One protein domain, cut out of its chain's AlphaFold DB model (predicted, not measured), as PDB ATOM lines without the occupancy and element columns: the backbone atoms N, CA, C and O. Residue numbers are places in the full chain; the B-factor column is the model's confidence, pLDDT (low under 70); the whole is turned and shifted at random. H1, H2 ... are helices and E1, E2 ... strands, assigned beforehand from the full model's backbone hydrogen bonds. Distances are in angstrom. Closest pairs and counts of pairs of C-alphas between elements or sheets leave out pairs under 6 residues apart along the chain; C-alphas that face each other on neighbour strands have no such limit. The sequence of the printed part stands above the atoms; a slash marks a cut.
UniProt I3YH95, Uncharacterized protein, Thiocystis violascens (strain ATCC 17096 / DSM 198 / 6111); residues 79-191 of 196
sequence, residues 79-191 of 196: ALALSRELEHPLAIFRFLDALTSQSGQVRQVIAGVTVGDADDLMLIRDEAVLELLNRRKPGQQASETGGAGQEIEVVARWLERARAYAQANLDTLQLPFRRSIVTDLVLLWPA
ATOM      1  N   ALA A  79     -23.531 -10.910  27.411       81.00
ATOM      2  CA  ALA A  79     -23.086 -10.828  28.795       81.00
ATOM      3  C   ALA A  79     -21.562 -10.722  28.871       81.00
ATOM      4  O   ALA A  79     -20.853 -11.469  28.200       81.00
ATOM      5  N   LEU A  80     -21.057  -9.830  29.725       84.06
ATOM      6  CA  LEU A  80     -19.654  -9.794  30.134       84.06
ATOM      7  C   LEU A  80     -19.573 -10.182  31.608       84.06
ATOM      8  O   LEU A  80     -20.187  -9.529  32.451       84.06
ATOM      9  N   ALA A  81     -18.791 -11.209  31.920       83.62
ATOM     10  CA  ALA A  81     -18.509 -11.609  33.291       83.62
ATOM     11  C   ALA A  81     -17.000 -11.664  33.538       83.62
ATOM     12  O   ALA A  81     -16.231 -12.105  32.688       83.62
ATOM     13  N   LEU A  82     -16.584 -11.230  34.726       82.38
ATOM     14  CA  LEU A  82     -15.205 -11.359  35.188       82.38
ATOM     15  C   LEU A  82     -15.066 -12.644  36.009       82.38
ATOM     16  O   LEU A  82     -15.848 -12.868  36.931       82.38
ATOM     17  N   SER A  83     -14.059 -13.465  35.711       80.94
ATOM     18  CA  SER A  83     -13.764 -14.693  36.457       80.94
ATOM     19  C   SER A  83     -12.300 -14.743  36.871       80.94
ATOM     20  O   SER A  83     -11.410 -14.587  36.043       80.94
ATOM     21  N   ARG A  84     -12.036 -14.985  38.159       77.38
ATOM     22  CA  ARG A  84     -10.671 -15.178  38.692       77.38
ATOM     23  C   ARG A  84     -10.086 -16.546  38.357       77.38
ATOM     24  O   ARG A  84      -8.885 -16.745  38.479       77.38
ATOM     25  N   GLU A  85     -10.938 -17.491  37.988       80.69
ATOM     26  CA  GLU A  85     -10.550 -18.883  37.755       80.69
ATOM     27  C   GLU A  85     -10.165 -19.138  36.296       80.69
ATOM     28  O   GLU A  85      -9.621 -20.193  35.977       80.69
ATOM     29  N   LEU A  86     -10.442 -18.178  35.410       83.44
ATOM     30  CA  LEU A  86     -10.021 -18.228  34.020       83.44
ATOM     31  C   LEU A  86      -8.602 -17.684  33.878       83.44
ATOM     32  O   LEU A  86      -8.304 -16.579  34.318       83.44
ATOM     33  N   GLU A  87      -7.748 -18.458  33.217       84.25
ATOM     34  CA  GLU A  87      -6.407 -18.020  32.804       84.25
ATOM     35  C   GLU A  87      -6.470 -17.150  31.546       84.25
ATOM     36  O   GLU A  87      -5.772 -16.146  31.441       84.25
ATOM     37  N   HIS A  88      -7.354 -17.511  30.614       90.06
ATOM     38  CA  HIS A  88      -7.517 -16.841  29.331       90.06
ATOM     39  C   HIS A  88      -8.971 -16.408  29.120       90.06
ATOM     40  O   HIS A  88      -9.884 -17.053  29.647       90.06
ATOM     41  N   PRO A  89      -9.217 -15.335  28.344       92.19
ATOM     42  CA  PRO A  89     -10.572 -14.958  27.979       92.19
ATOM     43  C   PRO A  89     -11.268 -16.063  27.178       92.19
ATOM     44  O   PRO A  89     -10.640 -16.815  26.427       92.19
ATOM     45  N   LEU A  90     -12.586 -16.142  27.334       94.00
ATOM     46  CA  LEU A  90     -13.444 -17.091  26.640       94.00
ATOM     47  C   LEU A  90     -14.676 -16.357  26.106       94.00
ATOM     48  O   LEU A  90     -15.532 -15.931  26.879       94.00
ATOM     49  N   ALA A  91     -14.767 -16.219  24.784       93.31
ATOM     50  CA  ALA A  91     -15.979 -15.766  24.107       93.31
ATOM     51  C   ALA A  91     -16.789 -16.979  23.655       93.31
ATOM     52  O   ALA A  91     -16.272 -17.823  22.937       93.31
ATOM     53  N   ILE A  92     -18.056 -17.057  24.040       92.88
ATOM     54  CA  ILE A  92     -18.983 -18.115  23.641       92.88
ATOM     55  C   ILE A  92     -19.955 -17.521  22.632       92.88
ATOM     56  O   ILE A  92     -20.623 -16.532  22.929       92.88
ATOM     57  N   PHE A  93     -20.030 -18.137  21.459       90.19
ATOM     58  CA  PHE A  93     -20.863 -17.719  20.344       90.19
ATOM     59  C   PHE A  93     -21.957 -18.744  20.074       90.19
ATOM     60  O   PHE A  93     -21.712 -19.954  20.076       90.19
ATOM     61  N   ARG A  94     -23.152 -18.242  19.759       87.06
ATOM     62  CA  ARG A  94     -24.247 -19.038  19.200       87.06
ATOM     63  C   ARG A  94     -24.378 -18.805  17.699       87.06
ATOM     64  O   ARG A  94     -24.553 -17.668  17.261       87.06
ATOM     65  N   PHE A  95     -24.353 -19.890  16.931       85.31
ATOM     66  CA  PHE A  95     -24.559 -19.911  15.486       85.31
ATOM     67  C   PHE A  95     -25.928 -20.500  15.164       85.31
ATOM     68  O   PHE A  95     -26.225 -21.626  15.563       85.31
ATOM     69  N   LEU A  96     -26.748 -19.752  14.428       79.44
ATOM     70  CA  LEU A  96     -28.095 -20.159  14.017       79.44
ATOM     71  C   LEU A  96     -28.183 -20.324  12.500       79.44
ATOM     72  O   LEU A  96     -27.593 -19.531  11.764       79.44
ATOM     73  N   ASP A  97     -28.966 -21.297  12.032       75.50
ATOM     74  CA  ASP A  97     -29.280 -21.443  10.606       75.50
ATOM     75  C   ASP A  97     -30.166 -20.289  10.106       75.50
ATOM     76  O   ASP A  97     -31.355 -20.205  10.431       75.50
ATOM     77  N   ALA A  98     -29.592 -19.434   9.256       65.50
ATOM     78  CA  ALA A  98     -30.231 -18.249   8.686       65.50
ATOM     79  C   ALA A  98     -31.476 -18.548   7.826       65.50
ATOM     80  O   ALA A  98     -32.238 -17.628   7.529       65.50
ATOM     81  N   LEU A  99     -31.670 -19.794   7.374       58.56
ATOM     82  CA  LEU A  99     -32.780 -20.189   6.496       58.56
ATOM     83  C   LEU A  99     -33.989 -20.755   7.260       58.56
ATOM     84  O   LEU A  99     -35.064 -20.886   6.678       58.56
ATOM     85  N   THR A 100     -33.836 -21.082   8.548       54.03
ATOM     86  CA  THR A 100     -34.858 -21.812   9.329       54.03
ATOM     87  C   THR A 100     -35.763 -20.934  10.183       54.03
ATOM     88  O   THR A 100     -36.599 -21.461  10.917       54.03
ATOM     89  N   SER A 101     -35.710 -19.607  10.031       51.84
ATOM     90  CA  SER A 101     -36.585 -18.665  10.749       51.84
ATOM     91  C   SER A 101     -38.092 -18.942  10.572       51.84
ATOM     92  O   SER A 101     -38.899 -18.354  11.283       51.84
ATOM     93  N   GLN A 102     -38.490 -19.815   9.631       50.88
ATOM     94  CA  GLN A 102     -39.884 -20.169   9.331       50.88
ATOM     95  C   GLN A 102     -40.225 -21.669   9.469       50.88
ATOM     96  O   GLN A 102     -41.386 -22.033   9.296       50.88
ATOM     97  N   SER A 103     -39.271 -22.554   9.782       48.62
ATOM     98  CA  SER A 103     -39.487 -24.011   9.730       48.62
ATOM     99  C   SER A 103     -39.084 -24.733  11.016       48.62
ATOM    100  O   SER A 103     -38.089 -25.441  11.032       48.62
ATOM    101  N   GLY A 104     -39.898 -24.600  12.070       54.16
ATOM    102  CA  GLY A 104     -40.131 -25.565  13.170       54.16
ATOM    103  C   GLY A 104     -38.970 -26.026  14.072       54.16
ATOM    104  O   GLY A 104     -39.168 -26.176  15.272       54.16
ATOM    105  N   GLN A 105     -37.772 -26.254  13.541       57.47
ATOM    106  CA  GLN A 105     -36.593 -26.728  14.250       57.47
ATOM    107  C   GLN A 105     -35.402 -25.840  13.882       57.47
ATOM    108  O   GLN A 105     -34.663 -26.111  12.933       57.47
ATOM    109  N   VAL A 106     -35.213 -24.771  14.656       60.25
ATOM    110  CA  VAL A 106     -34.018 -23.929  14.568       60.25
ATOM    111  C   VAL A 106     -32.820 -24.772  14.995       60.25
ATOM    112  O   VAL A 106     -32.730 -25.215  16.142       60.25
ATOM    113  N   ARG A 107     -31.903 -25.030  14.062       71.25
ATOM    114  CA  ARG A 107     -30.631 -25.687  14.370       71.25
ATOM    115  C   ARG A 107     -29.665 -24.637  14.899       71.25
ATOM    116  O   ARG A 107     -29.414 -23.637  14.229       71.25
ATOM    117  N   GLN A 108     -29.138 -24.887  16.092       78.88
ATOM    118  CA  GLN A 108     -28.145 -24.038  16.738       78.88
ATOM    119  C   GLN A 108     -26.876 -24.831  17.035       78.88
ATOM    120  O   GLN A 108     -26.944 -26.022  17.333       78.88
ATOM    121  N   VAL A 109     -25.736 -24.154  16.965       85.50
ATOM    122  CA  VAL A 109     -24.437 -24.665  17.413       85.50
ATOM    123  C   VAL A 109     -23.819 -23.631  18.341       85.50
ATOM    124  O   VAL A 109     -23.864 -22.434  18.055       85.50
ATOM    125  N   ILE A 110     -23.253 -24.094  19.451       88.75
ATOM    126  CA  ILE A 110     -22.514 -23.263  20.399       88.75
ATOM    127  C   ILE A 110     -21.028 -23.584  20.237       88.75
ATOM    128  O   ILE A 110     -20.652 -24.748  20.118       88.75
ATOM    129  N   ALA A 111     -20.184 -22.556  20.218       92.19
ATOM    130  CA  ALA A 111     -18.735 -22.729  20.229       92.19
ATOM    131  C   ALA A 111     -18.063 -21.619  21.036       92.19
ATOM    132  O   ALA A 111     -18.571 -20.501  21.123       92.19
ATOM    133  N   GLY A 112     -16.912 -21.929  21.620       94.19
ATOM    134  CA  GLY A 112     -16.073 -20.982  22.338       94.19
ATOM    135  C   GLY A 112     -14.843 -20.592  21.531       94.19
ATOM    136  O   GLY A 112     -14.274 -21.423  20.834       94.19
ATOM    137  N   VAL A 113     -14.390 -19.351  21.662       95.06
ATOM    138  CA  VAL A 113     -13.042 -18.931  21.279       95.06
ATOM    139  C   VAL A 113     -12.273 -18.582  22.535       95.06
ATOM    140  O   VAL A 113     -12.737 -17.793  23.360       95.06
ATOM    141  N   THR A 114     -11.093 -19.168  22.667       94.88
ATOM    142  CA  THR A 114     -10.155 -18.893  23.753       94.88
ATOM    143  C   THR A 114      -8.728 -18.865  23.212       94.88
ATOM    144  O   THR A 114      -8.525 -18.864  21.998       94.88
ATOM    145  N   VAL A 115      -7.748 -18.792  24.102       93.19
ATOM    146  CA  VAL A 115      -6.325 -18.844  23.769       93.19
ATOM    147  C   VAL A 115      -5.830 -20.275  23.990       93.19
ATOM    148  O   VAL A 115      -6.109 -20.867  25.032       93.19
ATOM    149  N   GLY A 116      -5.159 -20.845  22.988       87.56
ATOM    150  CA  GLY A 116      -4.522 -22.160  23.066       87.56
ATOM    151  C   GLY A 116      -3.090 -22.093  23.607       87.56
ATOM    152  O   GLY A 116      -2.561 -21.021  23.883       87.56
ATOM    153  N   ASP A 117      -2.429 -23.249  23.695       80.88
ATOM    154  CA  ASP A 117      -1.095 -23.382  24.311       80.88
ATOM    155  C   ASP A 117       0.006 -22.541  23.633       80.88
ATOM    156  O   ASP A 117       0.996 -22.178  24.267       80.88
ATOM    157  N   ALA A 118      -0.156 -22.229  22.344       83.00
ATOM    158  CA  ALA A 118       0.773 -21.408  21.563       83.00
ATOM    159  C   ALA A 118       0.483 -19.894  21.645       83.00
ATOM    160  O   ALA A 118       1.049 -19.130  20.872       83.00
ATOM    161  N   ASP A 119      -0.409 -19.468  22.547       83.81
ATOM    162  CA  ASP A 119      -0.923 -18.091  22.661       83.81
ATOM    163  C   ASP A 119      -1.733 -17.609  21.432       83.81
ATOM    164  O   ASP A 119      -2.079 -16.435  21.287       83.81
ATOM    165  N   ASP A 120      -2.097 -18.545  20.552       90.69
ATOM    166  CA  ASP A 120      -2.969 -18.320  19.402       90.69
ATOM    167  C   ASP A 120      -4.447 -18.517  19.760       90.69
ATOM    168  O   ASP A 120      -4.801 -19.264  20.676       90.69
ATOM    169  N   LEU A 121      -5.342 -17.873  19.003       94.19
ATOM    170  CA  LEU A 121      -6.778 -18.111  19.154       94.19
ATOM    171  C   LEU A 121      -7.121 -19.548  18.756       94.19
ATOM    172  O   LEU A 121      -6.651 -20.056  17.739       94.19
ATOM    173  N   MET A 122      -7.991 -20.170  19.544       94.38
ATOM    174  CA  MET A 122      -8.482 -21.526  19.346       94.38
ATOM    175  C   MET A 122     -10.009 -21.532  19.395       94.38
ATOM    176  O   MET A 122     -10.607 -20.972  20.314       94.38
ATOM    177  N   LEU A 123     -10.633 -22.196  18.421       93.62
ATOM    178  CA  LEU A 123     -12.073 -22.452  18.390       93.62
ATOM    179  C   LEU A 123     -12.352 -23.832  18.999       93.62
ATOM    180  O   LEU A 123     -11.783 -24.834  18.572       93.62
ATOM    181  N   ILE A 124     -13.236 -23.877  19.990       93.50
ATOM    182  CA  ILE A 124     -13.621 -25.079  20.731       93.50
ATOM    183  C   ILE A 124     -15.132 -25.302  20.636       93.50
ATOM    184  O   ILE A 124     -15.910 -24.350  20.622       93.50
ATOM    185  N   ARG A 125     -15.557 -26.564  20.554       91.31
ATOM    186  CA  ARG A 125     -16.979 -26.949  20.507       91.31
ATOM    187  C   ARG A 125     -17.629 -26.877  21.890       91.31
ATOM    188  O   ARG A 125     -16.938 -26.665  22.887       91.31
ATOM    189  N   ASP A 126     -18.947 -27.025  21.949       89.69
ATOM    190  CA  ASP A 126     -19.720 -26.884  23.183       89.69
ATOM    191  C   ASP A 126     -19.275 -27.865  24.275       89.69
ATOM    192  O   ASP A 126     -19.143 -27.459  25.431       89.69
ATOM    193  N   GLU A 127     -18.934 -29.106  23.926       91.25
ATOM    194  CA  GLU A 127     -18.408 -30.080  24.882       91.25
ATOM    195  C   GLU A 127     -17.094 -29.609  25.523       91.25
ATOM    196  O   GLU A 127     -16.934 -29.660  26.743       91.25
ATOM    197  N   ALA A 128     -16.185 -29.051  24.724       92.31
ATOM    198  CA  ALA A 128     -14.900 -28.548  25.196       92.31
ATOM    199  C   ALA A 128     -15.048 -27.244  26.001       92.31
ATOM    200  O   ALA A 128     -14.309 -27.030  26.962       92.31
ATOM    201  N   VAL A 129     -16.030 -26.396  25.664       91.81
ATOM    202  CA  VAL A 129     -16.404 -25.233  26.487       91.81
ATOM    203  C   VAL A 129     -16.859 -25.697  27.869       91.81
ATOM    204  O   VAL A 129     -16.369 -25.190  28.878       91.81
ATOM    205  N   LEU A 130     -17.759 -26.682  27.929       89.81
ATOM    206  CA  LEU A 130     -18.247 -27.225  29.195       89.81
ATOM    207  C   LEU A 130     -17.119 -27.861  30.010       89.81
ATOM    208  O   LEU A 130     -17.031 -27.620  31.211       89.81
ATOM    209  N   GLU A 131     -16.234 -28.636  29.383       91.12
ATOM    210  CA  GLU A 131     -15.065 -29.196  30.062       91.12
ATOM    211  C   GLU A 131     -14.145 -28.114  30.632       91.12
ATOM    212  O   GLU A 131     -13.724 -28.219  31.786       91.12
ATOM    213  N   LEU A 132     -13.849 -27.068  29.855       89.81
ATOM    214  CA  LEU A 132     -13.008 -25.956  30.291       89.81
ATOM    215  C   LEU A 132     -13.609 -25.263  31.518       89.81
ATOM    216  O   LEU A 132     -12.891 -25.023  32.490       89.81
ATOM    217  N   LEU A 133     -14.915 -24.989  31.499       87.94
ATOM    218  CA  LEU A 133     -15.618 -24.355  32.615       87.94
ATOM    219  C   LEU A 133     -15.703 -25.273  33.841       87.94
ATOM    220  O   LEU A 133     -15.475 -24.820  34.958       87.94
ATOM    221  N   ASN A 134     -15.954 -26.570  33.650       84.75
ATOM    222  CA  ASN A 134     -16.080 -27.539  34.743       84.75
ATOM    223  C   ASN A 134     -14.750 -27.862  35.440       84.75
ATOM    224  O   ASN A 134     -14.751 -28.285  36.596       84.75
ATOM    225  N   ARG A 135     -13.606 -27.695  34.761       82.75
ATOM    226  CA  ARG A 135     -12.275 -27.868  35.376       82.75
ATOM    227  C   ARG A 135     -11.973 -26.795  36.419       82.75
ATOM    228  O   ARG A 135     -11.081 -26.986  37.249       82.75
ATOM    229  N   ARG A 136     -12.691 -25.672  36.387       76.44
ATOM    230  CA  ARG A 136     -12.523 -24.585  37.343       76.44
ATOM    231  C   ARG A 136     -13.280 -24.926  38.630       76.44
ATOM    232  O   ARG A 136     -14.442 -25.326  38.609       76.44
ATOM    233  N   LYS A 137     -12.575 -24.867  39.761       61.34
ATOM    234  CA  LYS A 137     -13.180 -25.059  41.083       61.34
ATOM    235  C   LYS A 137     -13.650 -23.695  41.566       61.34
ATOM    236  O   LYS A 137     -12.792 -22.814  41.573       61.34
ATOM    237  N   PRO A 138     -14.900 -23.555  42.055       56.94
ATOM    238  CA  PRO A 138     -15.332 -22.321  42.689       56.94
ATOM    239  C   PRO A 138     -14.318 -21.967  43.776       56.94
ATOM    240  O   PRO A 138     -14.124 -22.723  44.735       56.94
ATOM    241  N   GLY A 139     -13.601 -20.869  43.569       49.59
ATOM    242  CA  GLY A 139     -12.619 -20.369  44.504       49.59
ATOM    243  C   GLY A 139     -13.325 -20.056  45.813       49.59
ATOM    244  O   GLY A 139     -14.221 -19.214  45.860       49.59
ATOM    245  N   GLN A 140     -12.920 -20.730  46.890       44.06
ATOM    246  CA  GLN A 140     -13.181 -20.215  48.227       44.06
ATOM    247  C   GLN A 140     -12.559 -18.818  48.292       44.06
ATOM    248  O   GLN A 140     -11.400 -18.657  47.919       44.06
ATOM    249  N   GLN A 141     -13.330 -17.845  48.776       43.25
ATOM    250  CA  GLN A 141     -13.038 -16.408  48.864       43.25
ATOM    251  C   GLN A 141     -13.576 -15.555  47.707       43.25
ATOM    252  O   GLN A 141     -12.870 -15.124  46.789       43.25
ATOM    253  N   ALA A 142     -14.826 -15.125  47.893       43.03
ATOM    254  CA  ALA A 142     -15.271 -13.798  47.486       43.03
ATOM    255  C   ALA A 142     -14.511 -12.714  48.289       43.03
ATOM    256  O   ALA A 142     -15.104 -11.952  49.043       43.03
ATOM    257  N   SER A 143     -13.179 -12.651  48.175       41.66
ATOM    258  CA  SER A 143     -12.420 -11.523  48.717       41.66
ATOM    259  C   SER A 143     -12.614 -10.314  47.817       41.66
ATOM    260  O   SER A 143     -12.473 -10.408  46.598       41.66
ATOM    261  N   GLU A 144     -12.967  -9.217  48.471       43.50
ATOM    262  CA  GLU A 144     -13.173  -7.841  48.030       43.50
ATOM    263  C   GLU A 144     -12.749  -7.486  46.592       43.50
ATOM    264  O   GLU A 144     -11.660  -7.783  46.097       43.50
ATOM    265  N   THR A 145     -13.670  -6.804  45.916       42.41
ATOM    266  CA  THR A 145     -13.570  -6.309  44.541       42.41
ATOM    267  C   THR A 145     -12.481  -5.234  44.417       42.41
ATOM    268  O   THR A 145     -12.768  -4.041  44.399       42.41
ATOM    269  N   GLY A 146     -11.218  -5.645  44.307       39.78
ATOM    270  CA  GLY A 146     -10.146  -4.822  43.749       39.78
ATOM    271  C   GLY A 146     -10.315  -4.750  42.235       39.78
ATOM    272  O   GLY A 146      -9.772  -5.576  41.507       39.78
ATOM    273  N   GLY A 147     -11.154  -3.827  41.765       42.62
ATOM    274  CA  GLY A 147     -11.396  -3.621  40.342       42.62
ATOM    275  C   GLY A 147     -10.161  -3.048  39.658       42.62
ATOM    276  O   GLY A 147     -10.017  -1.832  39.574       42.62
ATOM    277  N   ALA A 148      -9.296  -3.906  39.118       47.22
ATOM    278  CA  ALA A 148      -8.546  -3.521  37.935       47.22
ATOM    279  C   ALA A 148      -9.596  -3.345  36.832       47.22
ATOM    280  O   ALA A 148     -10.132  -4.324  36.310       47.22
ATOM    281  N   GLY A 149      -9.984  -2.095  36.572       55.25
ATOM    282  CA  GLY A 149     -10.814  -1.761  35.425       55.25
ATOM    283  C   GLY A 149     -10.077  -2.229  34.183       55.25
ATOM    284  O   GLY A 149      -9.119  -1.590  33.764       55.25
ATOM    285  N   GLN A 150     -10.473  -3.382  33.648       64.19
ATOM    286  CA  GLN A 150     -10.029  -3.825  32.336       64.19
ATOM    287  C   GLN A 150     -10.344  -2.690  31.362       64.19
ATOM    288  O   GLN A 150     -11.476  -2.196  31.340       64.19
ATOM    289  N   GLU A 151      -9.354  -2.239  30.594       75.94
ATOM    290  CA  GLU A 151      -9.591  -1.211  29.588       75.94
ATOM    291  C   GLU A 151     -10.625  -1.745  28.593       75.94
ATOM    292  O   GLU A 151     -10.398  -2.750  27.918       75.94
ATOM    293  N   ILE A 152     -11.779  -1.078  28.517       80.31
ATOM    294  CA  ILE A 152     -12.906  -1.475  27.661       80.31
ATOM    295  C   ILE A 152     -12.437  -1.690  26.216       80.31
ATOM    296  O   ILE A 152     -12.891  -2.614  25.544       80.31
ATOM    297  N   GLU A 153     -11.474  -0.889  25.756       83.69
ATOM    298  CA  GLU A 153     -10.876  -1.007  24.427       83.69
ATOM    299  C   GLU A 153     -10.102  -2.312  24.211       83.69
ATOM    300  O   GLU A 153     -10.122  -2.860  23.109       83.69
ATOM    301  N   VAL A 154      -9.418  -2.826  25.236       87.12
ATOM    302  CA  VAL A 154      -8.697  -4.104  25.162       87.12
ATOM    303  C   VAL A 154      -9.696  -5.251  25.057       87.12
ATOM    304  O   VAL A 154      -9.558  -6.106  24.180       87.12
ATOM    305  N   VAL A 155     -10.734  -5.222  25.895       87.94
ATOM    306  CA  VAL A 155     -11.813  -6.219  25.894       87.94
ATOM    307  C   VAL A 155     -12.536  -6.228  24.546       87.94
ATOM    308  O   VAL A 155     -12.672  -7.282  23.926       87.94
ATOM    309  N   ALA A 156     -12.933  -5.054  24.047       87.81
ATOM    310  CA  ALA A 156     -13.610  -4.912  22.761       87.81
ATOM    311  C   ALA A 156     -12.734  -5.401  21.598       87.81
ATOM    312  O   ALA A 156     -13.187  -6.174  20.759       87.81
ATOM    313  N   ARG A 157     -11.452  -5.020  21.567       90.44
ATOM    314  CA  ARG A 157     -10.520  -5.435  20.507       90.44
ATOM    315  C   ARG A 157     -10.285  -6.940  20.495       90.44
ATOM    316  O   ARG A 157     -10.220  -7.538  19.423       90.44
ATOM    317  N   TRP A 158     -10.135  -7.554  21.666       92.31
ATOM    318  CA  TRP A 158     -10.000  -9.004  21.759       92.31
ATOM    319  C   TRP A 158     -11.277  -9.705  21.299       92.31
ATOM    320  O   TRP A 158     -11.204 -10.654  20.524       92.31
ATOM    321  N   LEU A 159     -12.442  -9.194  21.700       90.19
ATOM    322  CA  LEU A 159     -13.727  -9.746  21.299       90.19
ATOM    323  C   LEU A 159     -13.944  -9.688  19.780       90.19
ATOM    324  O   LEU A 159     -14.376 -10.678  19.191       90.19
ATOM    325  N   GLU A 160     -13.609  -8.569  19.135       91.06
ATOM    326  CA  GLU A 160     -13.687  -8.443  17.675       91.06
ATOM    327  C   GLU A 160     -12.756  -9.438  16.970       91.06
ATOM    328  O   GLU A 160     -13.161 -10.113  16.021       91.06
ATOM    329  N   ARG A 161     -11.527  -9.615  17.479       93.38
ATOM    330  CA  ARG A 161     -10.599 -10.641  16.971       93.38
ATOM    331  C   ARG A 161     -11.165 -12.051  17.138       93.38
ATOM    332  O   ARG A 161     -11.090 -12.842  16.201       93.38
ATOM    333  N   ALA A 162     -11.742 -12.361  18.297       92.75
ATOM    334  CA  ALA A 162     -12.348 -13.657  18.576       92.75
ATOM    335  C   ALA A 162     -13.549 -13.933  17.659       92.75
ATOM    336  O   ALA A 162     -13.659 -15.023  17.100       92.75
ATOM    337  N   ARG A 163     -14.410 -12.932  17.432       90.31
ATOM    338  CA  ARG A 163     -15.550 -13.017  16.507       90.31
ATOM    339  C   ARG A 163     -15.086 -13.273  15.073       90.31
ATOM    340  O   ARG A 163     -15.597 -14.189  14.431       90.31
ATOM    341  N   ALA A 164     -14.110 -12.504  14.589       91.12
ATOM    342  CA  ALA A 164     -13.546 -12.681  13.252       91.12
ATOM    343  C   ALA A 164     -12.904 -14.068  13.085       91.12
ATOM    344  O   ALA A 164     -13.117 -14.736  12.075       91.12
ATOM    345  N   TYR A 165     -12.172 -14.534  14.103       92.69
ATOM    346  CA  TYR A 165     -11.576 -15.868  14.110       92.69
ATOM    347  C   TYR A 165     -12.639 -16.972  14.068       92.69
ATOM    348  O   TYR A 165     -12.521 -17.899  13.269       92.69
ATOM    349  N   ALA A 166     -13.699 -16.864  14.875       90.38
ATOM    350  CA  ALA A 166     -14.790 -17.833  14.875       90.38
ATOM    351  C   ALA A 166     -15.457 -17.922  13.497       90.38
ATOM    352  O   ALA A 166     -15.643 -19.021  12.984       90.38
ATOM    353  N   GLN A 167     -15.752 -16.773  12.875       86.50
ATOM    354  CA  GLN A 167     -16.350 -16.692  11.539       86.50
ATOM    355  C   GLN A 167     -15.456 -17.304  10.453       86.50
ATOM    356  O   GLN A 167     -15.952 -18.029   9.595       86.50
ATOM    357  N   ALA A 168     -14.147 -17.044  10.502       89.38
ATOM    358  CA  ALA A 168     -13.189 -17.589   9.541       89.38
ATOM    359  C   ALA A 168     -12.998 -19.111   9.671       89.38
ATOM    360  O   ALA A 168     -12.609 -19.760   8.706       89.38
ATOM    361  N   ASN A 169     -13.283 -19.682  10.845       88.38
ATOM    362  CA  ASN A 169     -13.062 -21.097  11.153       88.38
ATOM    363  C   ASN A 169     -14.365 -21.898  11.320       88.38
ATOM    364  O   ASN A 169     -14.338 -23.013  11.844       88.38
ATOM    365  N   LEU A 170     -15.507 -21.376  10.859       82.19
ATOM    366  CA  LEU A 170     -16.816 -22.026  11.010       82.19
ATOM    367  C   LEU A 170     -16.876 -23.441  10.435       82.19
ATOM    368  O   LEU A 170     -17.515 -24.316  11.020       82.19
ATOM    369  N   ASP A 171     -16.180 -23.683   9.325       80.38
ATOM    370  CA  ASP A 171     -16.176 -24.984   8.653       80.38
ATOM    371  C   ASP A 171     -15.614 -26.102   9.552       80.38
ATOM    372  O   ASP A 171     -16.002 -27.265   9.427       80.38
ATOM    373  N   THR A 172     -14.769 -25.760  10.532       83.00
ATOM    374  CA  THR A 172     -14.212 -26.722  11.503       83.00
ATOM    375  C   THR A 172     -15.262 -27.267  12.482       83.00
ATOM    376  O   THR A 172     -15.121 -28.378  13.013       83.00
ATOM    377  N   LEU A 173     -16.356 -26.522  12.682       76.88
ATOM    378  CA  LEU A 173     -17.484 -26.925  13.521       76.88
ATOM    379  C   LEU A 173     -18.415 -27.919  12.815       76.88
ATOM    380  O   LEU A 173     -19.314 -28.446  13.464       76.88
ATOM    381  N   GLN A 174     -18.199 -28.200  11.520       73.88
ATOM    382  CA  GLN A 174     -19.027 -29.110  10.713       73.88
ATOM    383  C   GLN A 174     -20.521 -28.778  10.834       73.88
ATOM    384  O   GLN A 174     -21.357 -29.639  11.117       73.88
ATOM    385  N   LEU A 175     -20.844 -27.494  10.666       70.62
ATOM    386  CA  LEU A 175     -22.191 -26.988  10.894       70.62
ATOM    387  C   LEU A 175     -23.210 -27.706   9.993       70.62
ATOM    388  O   LEU A 175     -22.977 -27.871   8.793       70.62
ATOM    389  N   PRO A 176     -24.391 -28.071  10.519       66.12
ATOM    390  CA  PRO A 176     -25.425 -28.746   9.743       66.12
ATOM    391  C   PRO A 176     -26.211 -27.797   8.814       66.12
ATOM    392  O   PRO A 176     -27.288 -28.170   8.342       66.12
ATOM    393  N   PHE A 177     -25.716 -26.575   8.577       71.06
ATOM    394  CA  PHE A 177     -26.361 -25.509   7.806       71.06
ATOM    395  C   PHE A 177     -25.344 -24.654   7.035       71.06
ATOM    396  O   PHE A 177     -24.188 -24.537   7.425       71.06
ATOM    397  N   ARG A 178     -25.780 -24.048   5.917       60.88
ATOM    398  CA  ARG A 178     -24.899 -23.332   4.965       60.88
ATOM    399  C   ARG A 178     -24.731 -21.834   5.229       60.88
ATOM    400  O   ARG A 178     -23.799 -21.234   4.703       60.88
ATOM    401  N   ARG A 179     -25.649 -21.204   5.964       60.78
ATOM    402  CA  ARG A 179     -25.569 -19.784   6.337       60.78
ATOM    403  C   ARG A 179     -25.817 -19.654   7.829       60.78
ATOM    404  O   ARG A 179     -26.894 -20.008   8.293       60.78
ATOM    405  N   SER A 180     -24.830 -19.139   8.549       62.34
ATOM    406  CA  SER A 180     -24.900 -18.947   9.992       62.34
ATOM    407  C   SER A 180     -25.040 -17.469  10.346       62.34
ATOM    408  O   SER A 180     -24.271 -16.649   9.842       62.34
ATOM    409  N   ILE A 181     -25.951 -17.138  11.257       67.38
ATOM    410  CA  ILE A 181     -25.961 -15.839  11.945       67.38
ATOM    411  C   ILE A 181     -25.365 -16.041  13.338       67.38
ATOM    412  O   ILE A 181     -25.717 -17.002  14.021       67.38
ATOM    413  N   VAL A 182     -24.464 -15.143  13.743       72.75
ATOM    414  CA  VAL A 182     -23.927 -15.081  15.111       72.75
ATOM    415  C   VAL A 182     -24.827 -14.157  15.918       72.75
ATOM    416  O   VAL A 182     -24.869 -12.965  15.612       72.75
ATOM    417  N   THR A 183     -25.564 -14.692  16.891       68.56
ATOM    418  CA  THR A 183     -26.611 -13.922  17.592       68.56
ATOM    419  C   THR A 183     -26.308 -13.626  19.050       68.56
ATOM    420  O   THR A 183     -26.537 -12.496  19.461       68.56
ATOM    421  N   ASP A 184     -25.714 -14.565  19.790       65.94
ATOM    422  CA  ASP A 184     -25.498 -14.394  21.231       65.94
ATOM    423  C   ASP A 184     -24.030 -14.522  21.593       65.94
ATOM    424  O   ASP A 184     -23.317 -15.388  21.068       65.94
ATOM    425  N   LEU A 185     -23.617 -13.663  22.524       73.62
ATOM    426  CA  LEU A 185     -22.262 -13.602  23.035       73.62
ATOM    427  C   LEU A 185     -22.250 -13.605  24.563       73.62
ATOM    428  O   LEU A 185     -22.727 -12.671  25.205       73.62
ATOM    429  N   VAL A 186     -21.562 -14.585  25.136       87.38
ATOM    430  CA  VAL A 186     -21.063 -14.483  26.511       87.38
ATOM    431  C   VAL A 186     -19.555 -14.310  26.451       87.38
ATOM    432  O   VAL A 186     -18.861 -15.145  25.880       87.38
ATOM    433  N   LEU A 187     -19.038 -13.238  27.040       90.06
ATOM    434  CA  LEU A 187     -17.612 -13.033  27.242       90.06
ATOM    435  C   LEU A 187     -17.279 -13.256  28.713       90.06
ATOM    436  O   LEU A 187     -17.723 -12.513  29.586       90.06
ATOM    437  N   LEU A 188     -16.470 -14.273  28.979       90.25
ATOM    438  CA  LEU A 188     -15.865 -14.493  30.278       90.25
ATOM    439  C   LEU A 188     -14.427 -13.991  30.222       90.25
ATOM    440  O   LEU A 188     -13.619 -14.472  29.428       90.25
ATOM    441  N   TRP A 189     -14.116 -13.003  31.048       89.50
ATOM    442  CA  TRP A 189     -12.827 -12.334  31.035       89.50
ATOM    443  C   TRP A 189     -12.047 -12.609  32.326       89.50
ATOM    444  O   TRP A 189     -12.636 -12.543  33.411       89.50
ATOM    445  N   PRO A 190     -10.735 -12.904  32.255       87.19
ATOM    446  CA  PRO A 190      -9.924 -13.148  33.436       87.19
ATOM    447  C   PRO A 190      -9.858 -11.894  34.314       87.19
ATOM    448  O   PRO A 190      -9.464 -10.806  33.883       87.19
ATOM    449  N   ALA A 191     -10.253 -12.032  35.575       78.25
ATOM    450  CA  ALA A 191     -10.092 -10.981  36.565       78.25
ATOM    451  C   ALA A 191      -8.621 -10.944  36.996       78.25
ATOM    452  O   ALA A 191      -8.216 -11.681  37.894       78.25
TER     453      ALA A 191
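This is residues 79 to 191 of the 196 residues of an uncharacterized protein of Thiocystis violascens (strain ATCC 17096 / DSM 198 / 6111) (UniProt I3YH95). A strongly twisted sheet of five strands is the middle layer, with the long helix H2 over one face and the shorter H1 over the other. At one end of the long axis residues 135 to 151 swing wide from H1 to H2; at the other the turn of the E2 and E3 hairpin reaches out. The printed part has 113 residues, with three named helices and five named strands in the order E1 E2 E3 E4 H1 H2 H3 E5, a mixed class; the sheet is mixed, ordered E1 E5 E2 E3 E4. It is only just compact, close to loose, with a radius of gyration of the C-alphas of 15.6 A and spans of 49 by 28 by 27 A.

Start at E1, residues 79 to 83, an edge strand parallel to E5, residues 180 to 190; N 81 and O 187 are within hydrogen-bond range at 2.9 A. E5 bends by 59 degrees at residue 183 and is antiparallel to E2, residues 90 to 97, with N 92 and O 186 at 2.8 A. E2, E3, residues 108 to 115, and E4, residues 121 to 125, form a meander, each strand the antiparallel neighbour of the one before; N 93 and O 111 are 2.8 A apart, N 112 and O 124 2.8 A. H1, residues 126 to 134, is on the sheet at a height of 9.4 A; its closest C-alpha pair with E3 is Asp 126 and Ala 111, 5.2 A. On the opposite face is H2, residues 152 to 168, whose closest C-alpha pair with E3 is Ala 162 and Val 113, 6.0 A. H3, residues 170 to 173, only grazes the sheet. Every O i to N i+4 pair in H1 and H2 is within hydrogen-bond range; H3 is too short for one.

Find C-alpha 79 at (-23.086, -10.828, 28.795), where E1 begins. E2 is 23.0 A long and E3 23.5 A. H2 runs 24.3 A from C-alpha 152 at (-12.906, -1.475, 27.661). E5 runs 28.4 A to C-alpha 190 at (-9.924, -13.148, 33.436).

The printed part has no cut, and its farthest C-alphas, Ser 103 and Glu 144, are 49.2 A apart. The link from H1 to H2 is long. Mean pLDDT of the printed part is 77.8; 30 residues are under 70, among them 98 to 106 and 137 to 150.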